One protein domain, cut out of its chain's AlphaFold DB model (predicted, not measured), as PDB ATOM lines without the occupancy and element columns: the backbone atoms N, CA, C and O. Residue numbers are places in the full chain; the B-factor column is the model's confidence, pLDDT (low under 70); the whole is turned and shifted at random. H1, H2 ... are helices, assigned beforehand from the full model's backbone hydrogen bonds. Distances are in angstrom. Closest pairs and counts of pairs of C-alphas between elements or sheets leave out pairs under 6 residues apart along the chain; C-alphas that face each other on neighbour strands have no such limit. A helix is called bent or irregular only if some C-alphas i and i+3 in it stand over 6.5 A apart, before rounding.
ATOM      1  N   PRO A 643     -56.138  19.925 101.602       68.12
ATOM      2  CA  PRO A 643     -57.254  19.022 101.386       68.12
ATOM      3  C   PRO A 643     -58.505  19.865 101.073       68.12
ATOM      4  O   PRO A 643     -58.737  20.868 101.760       68.12
ATOM      5  N   PRO A 644     -59.294  19.486 100.050       68.88
ATOM      6  CA  PRO A 644     -60.321  20.335  99.434       68.88
ATOM      7  C   PRO A 644     -61.318  20.917 100.445       68.88
ATOM      8  O   PRO A 644     -61.788  22.037 100.292       68.88
ATOM      9  N   ARG A 645     -61.547  20.213 101.557       72.38
ATOM     10  CA  ARG A 645     -62.368  20.675 102.683       72.38
ATOM     11  C   ARG A 645     -61.934  22.014 103.299       72.38
ATOM     12  O   ARG A 645     -62.790  22.806 103.656       72.38
ATOM     13  N   HIS A 646     -60.632  22.290 103.436       77.25
ATOM     14  CA  HIS A 646     -60.187  23.574 103.994       77.25
ATOM     15  C   HIS A 646     -60.388  24.711 102.995       77.25
ATOM     16  O   HIS A 646     -60.595  25.840 103.417       77.25
ATOM     17  N   VAL A 647     -60.358  24.414 101.692       77.38
ATOM     18  CA  VAL A 647     -60.660  25.400 100.649       77.38
ATOM     19  C   VAL A 647     -62.121  25.816 100.751       77.38
ATOM     20  O   VAL A 647     -62.391  27.004 100.836       77.38
ATOM     21  N   VAL A 648     -63.042  24.852 100.850       79.06
ATOM     22  CA  VAL A 648     -64.481  25.133 100.990       79.06
ATOM     23  C   VAL A 648     -64.770  25.990 102.222       79.06
ATOM     24  O   VAL A 648     -65.450  27.004 102.103       79.06
ATOM     25  N   ASP A 649     -64.210  25.641 103.385       80.12
ATOM     26  CA  ASP A 649     -64.446  26.399 104.623       80.12
ATOM     27  C   ASP A 649     -63.890  27.829 104.548       80.12
ATOM     28  O   ASP A 649     -64.519  28.766 105.035       80.12
ATOM     29  N   VAL A 650     -62.706  28.002 103.951       82.12
ATOM     30  CA  VAL A 650     -62.063  29.315 103.805       82.12
ATOM     31  C   VAL A 650     -62.818  30.169 102.787       82.12
ATOM     32  O   VAL A 650     -63.102  31.330 103.061       82.12
ATOM     33  N   SER A 651     -63.205  29.602 101.643       80.94
ATOM     34  CA  SER A 651     -64.007  30.297 100.635       80.94
ATOM     35  C   SER A 651     -65.383  30.687 101.175       80.94
ATOM     36  O   SER A 651     -65.790  31.833 101.012       80.94
ATOM     37  N   GLY A 652     -66.072  29.777 101.872       82.19
ATOM     38  CA  GLY A 652     -67.356  30.066 102.515       82.19
ATOM     39  C   GLY A 652     -67.244  31.189 103.544       82.19
ATOM     40  O   GLY A 652     -68.069  32.099 103.562       82.19
ATOM     41  N   PHE A 653     -66.171  31.188 104.336       84.44
ATOM     42  CA  PHE A 653     -65.882  32.265 105.275       84.44
ATOM     43  C   PHE A 653     -65.688  33.625 104.585       84.44
ATOM     44  O   PHE A 653     -66.294  34.613 105.000       84.44
ATOM     45  N   PHE A 654     -64.894  33.687 103.509       86.19
ATOM     46  CA  PHE A 654     -64.703  34.926 102.750       86.19
ATOM     47  C   PHE A 654     -66.004  35.425 102.115       86.19
ATOM     48  O   PHE A 654     -66.257  36.625 102.140       86.19
ATOM     49  N   LEU A 655     -66.854  34.528 101.610       84.94
ATOM     50  CA  LEU A 655     -68.165  34.905 101.076       84.94
ATOM     51  C   LEU A 655     -69.061  35.531 102.152       84.94
ATOM     52  O   LEU A 655     -69.702  36.545 101.887       84.94
ATOM     53  N   VAL A 656     -69.067  34.980 103.370       83.06
ATOM     54  CA  VAL A 656     -69.819  35.566 104.492       83.06
ATOM     55  C   VAL A 656     -69.250  36.926 104.888       83.06
ATOM     56  O   VAL A 656     -70.023  37.852 105.104       83.06
ATOM     57  N   LEU A 657     -67.923  37.092 104.935       84.44
ATOM     58  CA  LEU A 657     -67.313  38.395 105.217       84.44
ATOM     59  C   LEU A 657     -67.639  39.442 104.148       84.44
ATOM     60  O   LEU A 657     -67.943  40.580 104.493       84.44
ATOM     61  N   LEU A 658     -67.606  39.072 102.867       86.75
ATOM     62  CA  LEU A 658     -67.967  39.974 101.771       86.75
ATOM     63  C   LEU A 658     -69.449  40.355 101.830       86.75
ATOM     64  O   LEU A 658     -69.798  41.522 101.673       86.75
ATOM     65  N   ALA A 659     -70.324  39.390 102.116       82.75
ATOM     66  CA  ALA A 659     -71.747  39.655 102.291       82.75
ATOM     67  C   ALA A 659     -72.022  40.528 103.532       82.75
ATOM     68  O   ALA A 659     -72.893  41.397 103.483       82.75
ATOM     69  N   ALA A 660     -71.241  40.367 104.604       84.56
ATOM     70  CA  ALA A 660     -71.294  41.212 105.795       84.56
ATOM     71  C   ALA A 660     -70.826  42.638 105.518       84.56
ATOM     72  O   ALA A 660     -71.508  43.584 105.904       84.56
ATOM     73  N   ALA A 661     -69.708  42.794 104.806       85.88
ATOM     74  CA  ALA A 661     -69.194  44.094 104.386       85.88
ATOM     75  C   ALA A 661     -70.194  44.835 103.482       85.88
ATOM     76  O   ALA A 661     -70.304  46.053 103.552       85.88
ATOM     77  N   ALA A 662     -70.979  44.097 102.691       89.75
ATOM     78  CA  ALA A 662     -72.068  44.636 101.881       89.75
ATOM     79  C   ALA A 662     -73.378  44.891 102.664       89.75
ATOM     80  O   ALA A 662     -74.391  45.224 102.049       89.75
ATOM     81  N   GLY A 663     -73.404  44.682 103.986       90.00
ATOM     82  CA  GLY A 663     -74.598  44.843 104.826       90.00
ATOM     83  C   GLY A 663     -75.703  43.808 104.573       90.00
ATOM     84  O   GLY A 663     -76.844  44.018 104.973       90.00
ATOM     85  N   ARG A 664     -75.393  42.696 103.891       89.31
ATOM     86  CA  ARG A 664     -76.373  41.680 103.461       89.31
ATOM     87  C   ARG A 664     -76.535  40.516 104.433       89.31
ATOM     88  O   ARG A 664     -77.493  39.760 104.299       89.31
ATOM     89  N   THR A 665     -75.624  40.344 105.389       86.06
ATOM     90  CA  THR A 665     -75.716  39.281 106.403       86.06
ATOM     91  C   THR A 665     -75.871  39.868 107.797       86.06
ATOM     92  O   THR A 665     -75.109  40.770 108.159       86.06
ATOM     93  N   PRO A 666     -76.791  39.339 108.621       88.12
ATOM     94  CA  PRO A 666     -76.917  39.776 110.000       88.12
ATOM     95  C   PRO A 666     -75.629  39.455 110.788       88.12
ATOM     96  O   PRO A 666     -74.991  38.430 110.533       88.12
ATOM     97  N   PRO A 667     -75.252  40.271 111.794       86.69
ATOM     98  CA  PRO A 667     -74.036  40.058 112.590       86.69
ATOM     99  C   PRO A 667     -73.949  38.668 113.236       86.69
ATOM    100  O   PRO A 667     -72.864  38.108 113.384       86.69
ATOM    101  N   ALA A 668     -75.104  38.091 113.583       84.25
ATOM    102  CA  ALA A 668     -75.234  36.733 114.094       84.25
ATOM    103  C   ALA A 668     -74.609  35.688 113.151       84.25
ATOM    104  O   ALA A 668     -73.813  34.865 113.597       84.25
ATOM    105  N   ASP A 669     -74.898  35.761 111.851       84.50
ATOM    106  CA  ASP A 669     -74.406  34.797 110.862       84.50
ATOM    107  C   ASP A 669     -72.892  34.917 110.663       84.50
ATOM    108  O   ASP A 669     -72.201  33.914 110.467       84.50
ATOM    109  N   VAL A 670     -72.354  36.133 110.793       87.62
ATOM    110  CA  VAL A 670     -70.911  36.398 110.731       87.62
ATOM    111  C   VAL A 670     -70.196  35.760 111.914       87.62
ATOM    112  O   VAL A 670     -69.220  35.036 111.724       87.62
ATOM    113  N   VAL A 671     -70.702  35.970 113.133       87.31
ATOM    114  CA  VAL A 671     -70.145  35.358 114.350       87.31
ATOM    115  C   VAL A 671     -70.211  33.834 114.259       87.31
ATOM    116  O   VAL A 671     -69.234  33.153 114.563       87.31
ATOM    117  N   MET A 672     -71.329  33.288 113.785       88.00
ATOM    118  CA  MET A 672     -71.505  31.845 113.630       88.00
ATOM    119  C   MET A 672     -70.557  31.252 112.586       88.00
ATOM    120  O   MET A 672     -69.976  30.190 112.818       88.00
ATOM    121  N   SER A 673     -70.335  31.956 111.478       86.25
ATOM    122  CA  SER A 673     -69.396  31.544 110.429       86.25
ATOM    123  C   SER A 673     -67.941  31.652 110.887       86.25
ATOM    124  O   SER A 673     -67.151  30.745 110.638       86.25
ATOM    125  N   LEU A 674     -67.587  32.703 111.636       87.31
ATOM    126  CA  LEU A 674     -66.285  32.833 112.300       87.31
ATOM    127  C   LEU A 674     -66.026  31.643 113.226       87.31
ATOM    128  O   LEU A 674     -64.995  30.976 113.113       87.31
ATOM    129  N   VAL A 675     -66.983  31.340 114.107       89.38
ATOM    130  CA  VAL A 675     -66.884  30.212 115.038       89.38
ATOM    131  C   VAL A 675     -66.810  28.887 114.284       89.38
ATOM    132  O   VAL A 675     -66.047  28.025 114.695       89.38
ATOM    133  N   ALA A 676     -67.521  28.704 113.172       84.88
ATOM    134  CA  ALA A 676     -67.474  27.456 112.409       84.88
ATOM    135  C   ALA A 676     -66.165  27.266 111.611       84.88
ATOM    136  O   ALA A 676     -65.663  26.143 111.508       84.88
ATOM    137  N   CYS A 677     -65.596  28.344 111.061       88.12
ATOM    138  CA  CYS A 677     -64.517  28.271 110.070       88.12
ATOM    139  C   CYS A 677     -63.109  28.540 110.626       88.12
ATOM    140  O   CYS A 677     -62.129  28.221 109.943       88.12
ATOM    141  N   TRP A 678     -62.959  29.091 111.840       90.06
ATOM    142  CA  TRP A 678     -61.649  29.551 112.331       90.06
ATOM    143  C   TRP A 678     -60.583  28.441 112.343       90.06
ATOM    144  O   TRP A 678     -59.439  28.702 111.980       90.06
ATOM    145  N   ALA A 679     -60.932  27.192 112.679       89.75
ATOM    146  CA  ALA A 679     -59.968  26.086 112.709       89.75
ATOM    147  C   ALA A 679     -59.376  25.804 111.314       89.75
ATOM    148  O   ALA A 679     -58.179  25.534 111.176       89.75
ATOM    149  N   SER A 680     -60.203  25.911 110.269       88.12
ATOM    150  CA  SER A 680     -59.766  25.791 108.876       88.12
ATOM    151  C   SER A 680     -58.941  26.996 108.439       88.12
ATOM    152  O   SER A 680     -57.928  26.810 107.764       88.12
ATOM    153  N   LEU A 681     -59.308  28.200 108.886       88.88
ATOM    154  CA  LEU A 681     -58.546  29.422 108.636       88.88
ATOM    155  C   LEU A 681     -57.138  29.338 109.244       88.88
ATOM    156  O   LEU A 681     -56.147  29.598 108.564       88.88
ATOM    157  N   VAL A 682     -57.040  28.883 110.497       90.19
ATOM    158  CA  VAL A 682     -55.768  28.669 111.197       90.19
ATOM    159  C   VAL A 682     -54.930  27.613 110.483       90.19
ATOM    160  O   VAL A 682     -53.740  27.828 110.284       90.19
ATOM    161  N   CYS A 683     -55.519  26.502 110.031       90.62
ATOM    162  CA  CYS A 683     -54.774  25.477 109.288       90.62
ATOM    163  C   CYS A 683     -54.279  25.958 107.923       90.62
ATOM    164  O   CYS A 683     -53.181  25.579 107.502       90.62
ATOM    165  N   ALA A 684     -55.074  26.778 107.234       88.38
ATOM    166  CA  ALA A 684     -54.697  27.385 105.966       88.38
ATOM    167  C   ALA A 684     -53.562  28.401 106.158       88.38
ATOM    168  O   ALA A 684     -52.543  28.307 105.477       88.38
ATOM    169  N   ALA A 685     -53.681  29.298 107.140       89.19
ATOM    170  CA  ALA A 685     -52.652  30.282 107.466       89.19
ATOM    171  C   ALA A 685     -51.357  29.617 107.962       89.19
ATOM    172  O   ALA A 685     -50.260  29.957 107.521       89.19
ATOM    173  N   ALA A 686     -51.470  28.607 108.827       91.81
ATOM    174  CA  ALA A 686     -50.329  27.872 109.354       91.81
ATOM    175  C   ALA A 686     -49.579  27.092 108.270       91.81
ATOM    176  O   ALA A 686     -48.375  26.890 108.403       91.81
ATOM    177  N   ARG A 687     -50.237  26.703 107.170       89.62
ATOM    178  CA  ARG A 687     -49.562  26.079 106.021       89.62
ATOM    179  C   ARG A 687     -48.485  26.976 105.415       89.62
ATOM    180  O   ARG A 687     -47.504  26.461 104.892       89.62
ATOM    181  N   LEU A 688     -48.658  28.296 105.497       90.25
ATOM    182  CA  LEU A 688     -47.694  29.269 104.982       90.25
ATOM    183  C   LEU A 688     -46.458  29.415 105.884       90.25
ATOM    184  O   LEU A 688     -45.446  29.940 105.434       90.25
ATOM    185  N   ARG A 689     -46.532  28.978 107.152       93.19
ATOM    186  CA  ARG A 689     -45.485  29.221 108.162       93.19
ATOM    187  C   ARG A 689     -44.885  27.960 108.785       93.19
ATOM    188  O   ARG A 689     -43.749  28.004 109.243       93.19
ATOM    189  N   LEU A 690     -45.622  26.850 108.839       89.56
ATOM    190  CA  LEU A 690     -45.182  25.625 109.506       89.56
ATOM    191  C   LEU A 690     -44.516  24.645 108.531       89.56
ATOM    192  O   LEU A 690     -45.006  24.450 107.417       89.56
ATOM    193  N   PRO A 691     -43.454  23.936 108.961       91.38
ATOM    194  CA  PRO A 691     -42.908  22.832 108.186       91.38
ATOM    195  C   PRO A 691     -43.960  21.728 108.015       91.38
ATOM    196  O   PRO A 691     -44.765  21.468 108.913       91.38
ATOM    197  N   ARG A 692     -43.921  21.029 106.871       86.19
ATOM    198  CA  ARG A 692     -44.880  19.971 106.496       86.19
ATOM    199  C   ARG A 692     -45.250  18.998 107.631       86.19
ATOM    200  O   ARG A 692     -46.446  18.798 107.825       86.19
ATOM    201  N   PRO A 693     -44.316  18.412 108.410       91.25
ATOM    202  CA  PRO A 693     -44.691  17.497 109.492       91.25
ATOM    203  C   PRO A 693     -45.494  18.172 110.614       91.25
ATOM    204  O   PRO A 693     -46.408  17.555 111.158       91.25
ATOM    205  N   ALA A 694     -45.192  19.428 110.953       91.81
ATOM    206  CA  ALA A 694     -45.957  20.187 111.940       91.81
ATOM    207  C   ALA A 694     -47.339  20.564 111.389       91.81
ATOM    208  O   ALA A 694     -48.341  20.428 112.089       91.81
ATOM    209  N   TRP A 695     -47.409  20.945 110.110       91.31
ATOM    210  CA  TRP A 695     -48.675  21.211 109.437       91.31
ATOM    211  C   TRP A 695     -49.572  19.967 109.377       91.31
ATOM    212  O   TRP A 695     -50.742  20.058 109.722       91.31
ATOM    213  N   CYS A 696     -49.044  18.786 109.038       87.50
ATOM    214  CA  CYS A 696     -49.827  17.545 109.040       87.50
ATOM    215  C   CYS A 696     -50.397  17.216 110.431       87.50
ATOM    216  O   CYS A 696     -51.559  16.822 110.540       87.50
ATOM    217  N   ARG A 697     -49.614  17.420 111.503       91.00
ATOM    218  CA  ARG A 697     -50.104  17.268 112.885       91.00
ATOM    219  C   ARG A 697     -51.204  18.277 113.202       91.00
ATOM    220  O   ARG A 697     -52.209  17.903 113.799       91.00
ATOM    221  N   LEU A 698     -51.044  19.526 112.766       90.88
ATOM    222  CA  LEU A 698     -52.066  20.557 112.923       90.88
ATOM    223  C   LEU A 698     -53.347  20.203 112.156       90.88
ATOM    224  O   LEU A 698     -54.429  20.340 112.712       90.88
ATOM    225  N   VAL A 699     -53.247  19.683 110.930       88.69
ATOM    226  CA  VAL A 699     -54.401  19.217 110.144       88.69
ATOM    227  C   VAL A 699     -55.115  18.068 110.856       88.69
ATOM    228  O   VAL A 699     -56.344  18.075 110.919       88.69
ATOM    229  N   ALA A 700     -54.385  17.113 111.437       86.50
ATOM    230  CA  ALA A 700     -54.988  16.048 112.237       86.50
ATOM    231  C   ALA A 700     -55.710  16.610 113.474       86.50
ATOM    232  O   ALA A 700     -56.861  16.264 113.733       86.50
ATOM    233  N   LEU A 701     -55.073  17.545 114.185       88.44
ATOM    234  CA  LEU A 701     -55.655  18.219 115.343       88.44
ATOM    235  C   LEU A 701     -56.907  19.029 114.955       88.44
ATOM    236  O   LEU A 701     -57.892  19.039 115.691       88.44
ATOM    237  N   SER A 702     -56.898  19.670 113.784       90.12
ATOM    238  CA  SER A 702     -57.973  20.538 113.290       90.12
ATOM    239  C   SER A 702     -59.320  19.837 113.163       90.12
ATOM    240  O   SER A 702     -60.354  20.482 113.316       90.12
ATOM    241  N   VAL A 703     -59.315  18.517 112.951       88.56
ATOM    242  CA  VAL A 703     -60.534  17.702 112.936       88.56
ATOM    243  C   VAL A 703     -61.226  17.782 114.296       88.56
ATOM    244  O   VAL A 703     -62.430  18.025 114.360       88.56
ATOM    245  N   THR A 704     -60.475  17.668 115.392       88.62
ATOM    246  CA  THR A 704     -61.004  17.815 116.754       88.62
ATOM    247  C   THR A 704     -61.463  19.246 117.018       88.62
ATOM    248  O   THR A 704     -62.583  19.452 117.481       88.62
ATOM    249  N   TRP A 705     -60.652  20.251 116.670       90.25
ATOM    250  CA  TRP A 705     -61.024  21.658 116.879       90.25
ATOM    251  C   TRP A 705     -62.278  22.056 116.108       90.25
ATOM    252  O   TRP A 705     -63.072  22.846 116.608       90.25
ATOM    253  N   ARG A 706     -62.509  21.481 114.929       88.44
ATOM    254  CA  ARG A 706     -63.742  21.695 114.169       88.44
ATOM    255  C   ARG A 706     -64.967  21.158 114.902       88.44
ATOM    256  O   ARG A 706     -65.985  21.836 114.934       88.44
ATOM    257  N   HIS A 707     -64.871  19.998 115.547       90.00
ATOM    258  CA  HIS A 707     -65.970  19.486 116.371       90.00
ATOM    259  C   HIS A 707     -66.215  20.362 117.602       90.00
ATOM    260  O   HIS A 707     -67.365  20.611 117.945       90.00
ATOM    261  N   VAL A 708     -65.158  20.892 118.225       90.44
ATOM    262  CA  VAL A 708     -65.284  21.858 119.332       90.44
ATOM    263  C   VAL A 708     -65.970  23.143 118.864       90.44
ATOM    264  O   VAL A 708     -66.889  23.633 119.508       90.44
ATOM    265  N   SER A 709     -65.562  23.655 117.707       90.81
ATOM    266  CA  SER A 709     -66.139  24.835 117.056       90.81
ATOM    267  C   SER A 709     -67.618  24.645 116.735       90.81
ATOM    268  O   SER A 709     -68.454  25.498 117.013       90.81
ATOM    269  N   TYR A 710     -67.946  23.470 116.208       91.06
ATOM    270  CA  TYR A 710     -69.303  23.054 115.915       91.06
ATOM    271  C   TYR A 710     -70.169  22.943 117.178       91.06
ATOM    272  O   TYR A 710     -71.294  23.438 117.204       91.06
ATOM    273  N   LEU A 711     -69.632  22.349 118.249       93.69
ATOM    274  CA  LEU A 711     -70.278  22.285 119.562       93.69
ATOM    275  C   LEU A 711     -70.524  23.680 120.142       93.69
ATOM    276  O   LEU A 711     -71.615  23.940 120.637       93.69
ATOM    277  N   ALA A 712     -69.546  24.584 120.046       93.75
ATOM    278  CA  ALA A 712     -69.674  25.961 120.513       93.75
ATOM    279  C   ALA A 712     -70.766  26.717 119.742       93.75
ATOM    280  O   ALA A 712     -71.643  27.324 120.352       93.75
ATOM    281  N   SER A 713     -70.763  26.604 118.413       92.25
ATOM    282  CA  SER A 713     -71.795  27.154 117.528       92.25
ATOM    283  C   SER A 713     -73.195  26.638 117.899       92.25
ATOM    284  O   SER A 713     -74.117  27.422 118.137       92.25
ATOM    285  N   LYS A 714     -73.353  25.320 118.083       93.25
ATOM    286  CA  LYS A 714     -74.620  24.743 118.554       93.25
ATOM    287  C   LYS A 714     -75.015  25.217 119.940       93.25
ATOM    288  O   LYS A 714     -76.185  25.518 120.139       93.25
ATOM    289  N   ALA A 715     -74.078  25.299 120.879       95.31
ATOM    290  CA  ALA A 715     -74.353  25.787 122.223       95.31
ATOM    291  C   ALA A 715     -74.860  27.233 122.192       95.31
ATOM    292  O   ALA A 715     -75.856  27.536 122.840       95.31
ATOM    293  N   MET A 716     -74.250  28.100 121.381       94.75
ATOM    294  CA  MET A 716     -74.694  29.486 121.221       94.75
ATOM    295  C   MET A 716     -76.137  29.585 120.717       94.75
ATOM    296  O   MET A 716     -76.913  30.368 121.264       94.75
ATOM    297  N   MET A 717     -76.525  28.765 119.735       94.50
ATOM    298  CA  MET A 717     -77.906  28.735 119.235       94.50
ATOM    299  C   MET A 717     -78.879  28.081 120.225       94.50
ATOM    300  O   MET A 717     -79.950  28.619 120.496       94.50
ATOM    301  N   ALA A 718     -78.509  26.931 120.793       95.19
ATOM    302  CA  ALA A 718     -79.342  26.164 121.718       95.19
ATOM    303  C   ALA A 718     -79.652  26.947 123.003       95.19
ATOM    304  O   ALA A 718     -80.761  26.877 123.527       95.19
ATOM    305  N   LEU A 719     -78.687  27.737 123.476       95.12
ATOM    306  CA  LEU A 719     -78.816  28.607 124.645       95.12
ATOM    307  C   LEU A 719     -79.380  29.994 124.305       95.12
ATOM    308  O   LEU A 719     -79.438  30.853 125.181       95.12
ATOM    309  N   ARG A 720     -79.783  30.227 123.046       94.06
ATOM    310  CA  ARG A 720     -80.315  31.507 122.543       94.06
ATOM    311  C   ARG A 720     -79.380  32.705 122.770       94.06
ATOM    312  O   ARG A 720     -79.841  33.837 122.870       94.06
ATOM    313  N   LEU A 721     -78.068  32.466 122.828       92.50
ATOM    314  CA  LEU A 721     -77.055  33.531 122.860       92.50
ATOM    315  C   LEU A 721     -76.943  34.228 121.503       92.50
ATOM    316  O   LEU A 721     -76.596  35.403 121.429       92.50
TER     317      LEU A 721
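Overview. This is residues 643 to 721 of the 849 residues of an uncharacterized protein of Edaphochlamys debaryana (UniProt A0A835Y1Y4). Three helices zigzag, with bent H2 between H1 and long H3. The printed part has 79 residues with three named helices, H1 to H3 in order: all helix. It is only just compact, close to loose, with a radius of gyration of the C-alphas of 13.7 A and spans of 39 by 29 by 18 A.

Along the chain. H1, residues 644 to 661, begins at C-alpha (-60.321, 20.335, 99.434). H2, residues 667 to 687, was assigned as one helix by its hydrogen bonds but is bent, C-alphas 676 and 679 being 7.6 A apart, with arms H2a, 667 to 676, and H2b, 679 to 687. H3, residues 692 to 718, 38.2 A long, ends at C-alpha (-79.342, 26.164, 121.718).

Arrangement. H1 and H2a form a hairpin, C-alphas 653 and 673 closest at 6.3 A. H2b and H3 form another, C-alphas 679 and 702 closest at 5.9 A. H1 and H3 are apart. Every O i to N i+4 pair is within hydrogen-bond range in H1, H2a and H2b; in H3, 21 of 23.

Size, cuts and confidence. Both links are tight. Residues 643 to 644 have pLDDT under 70.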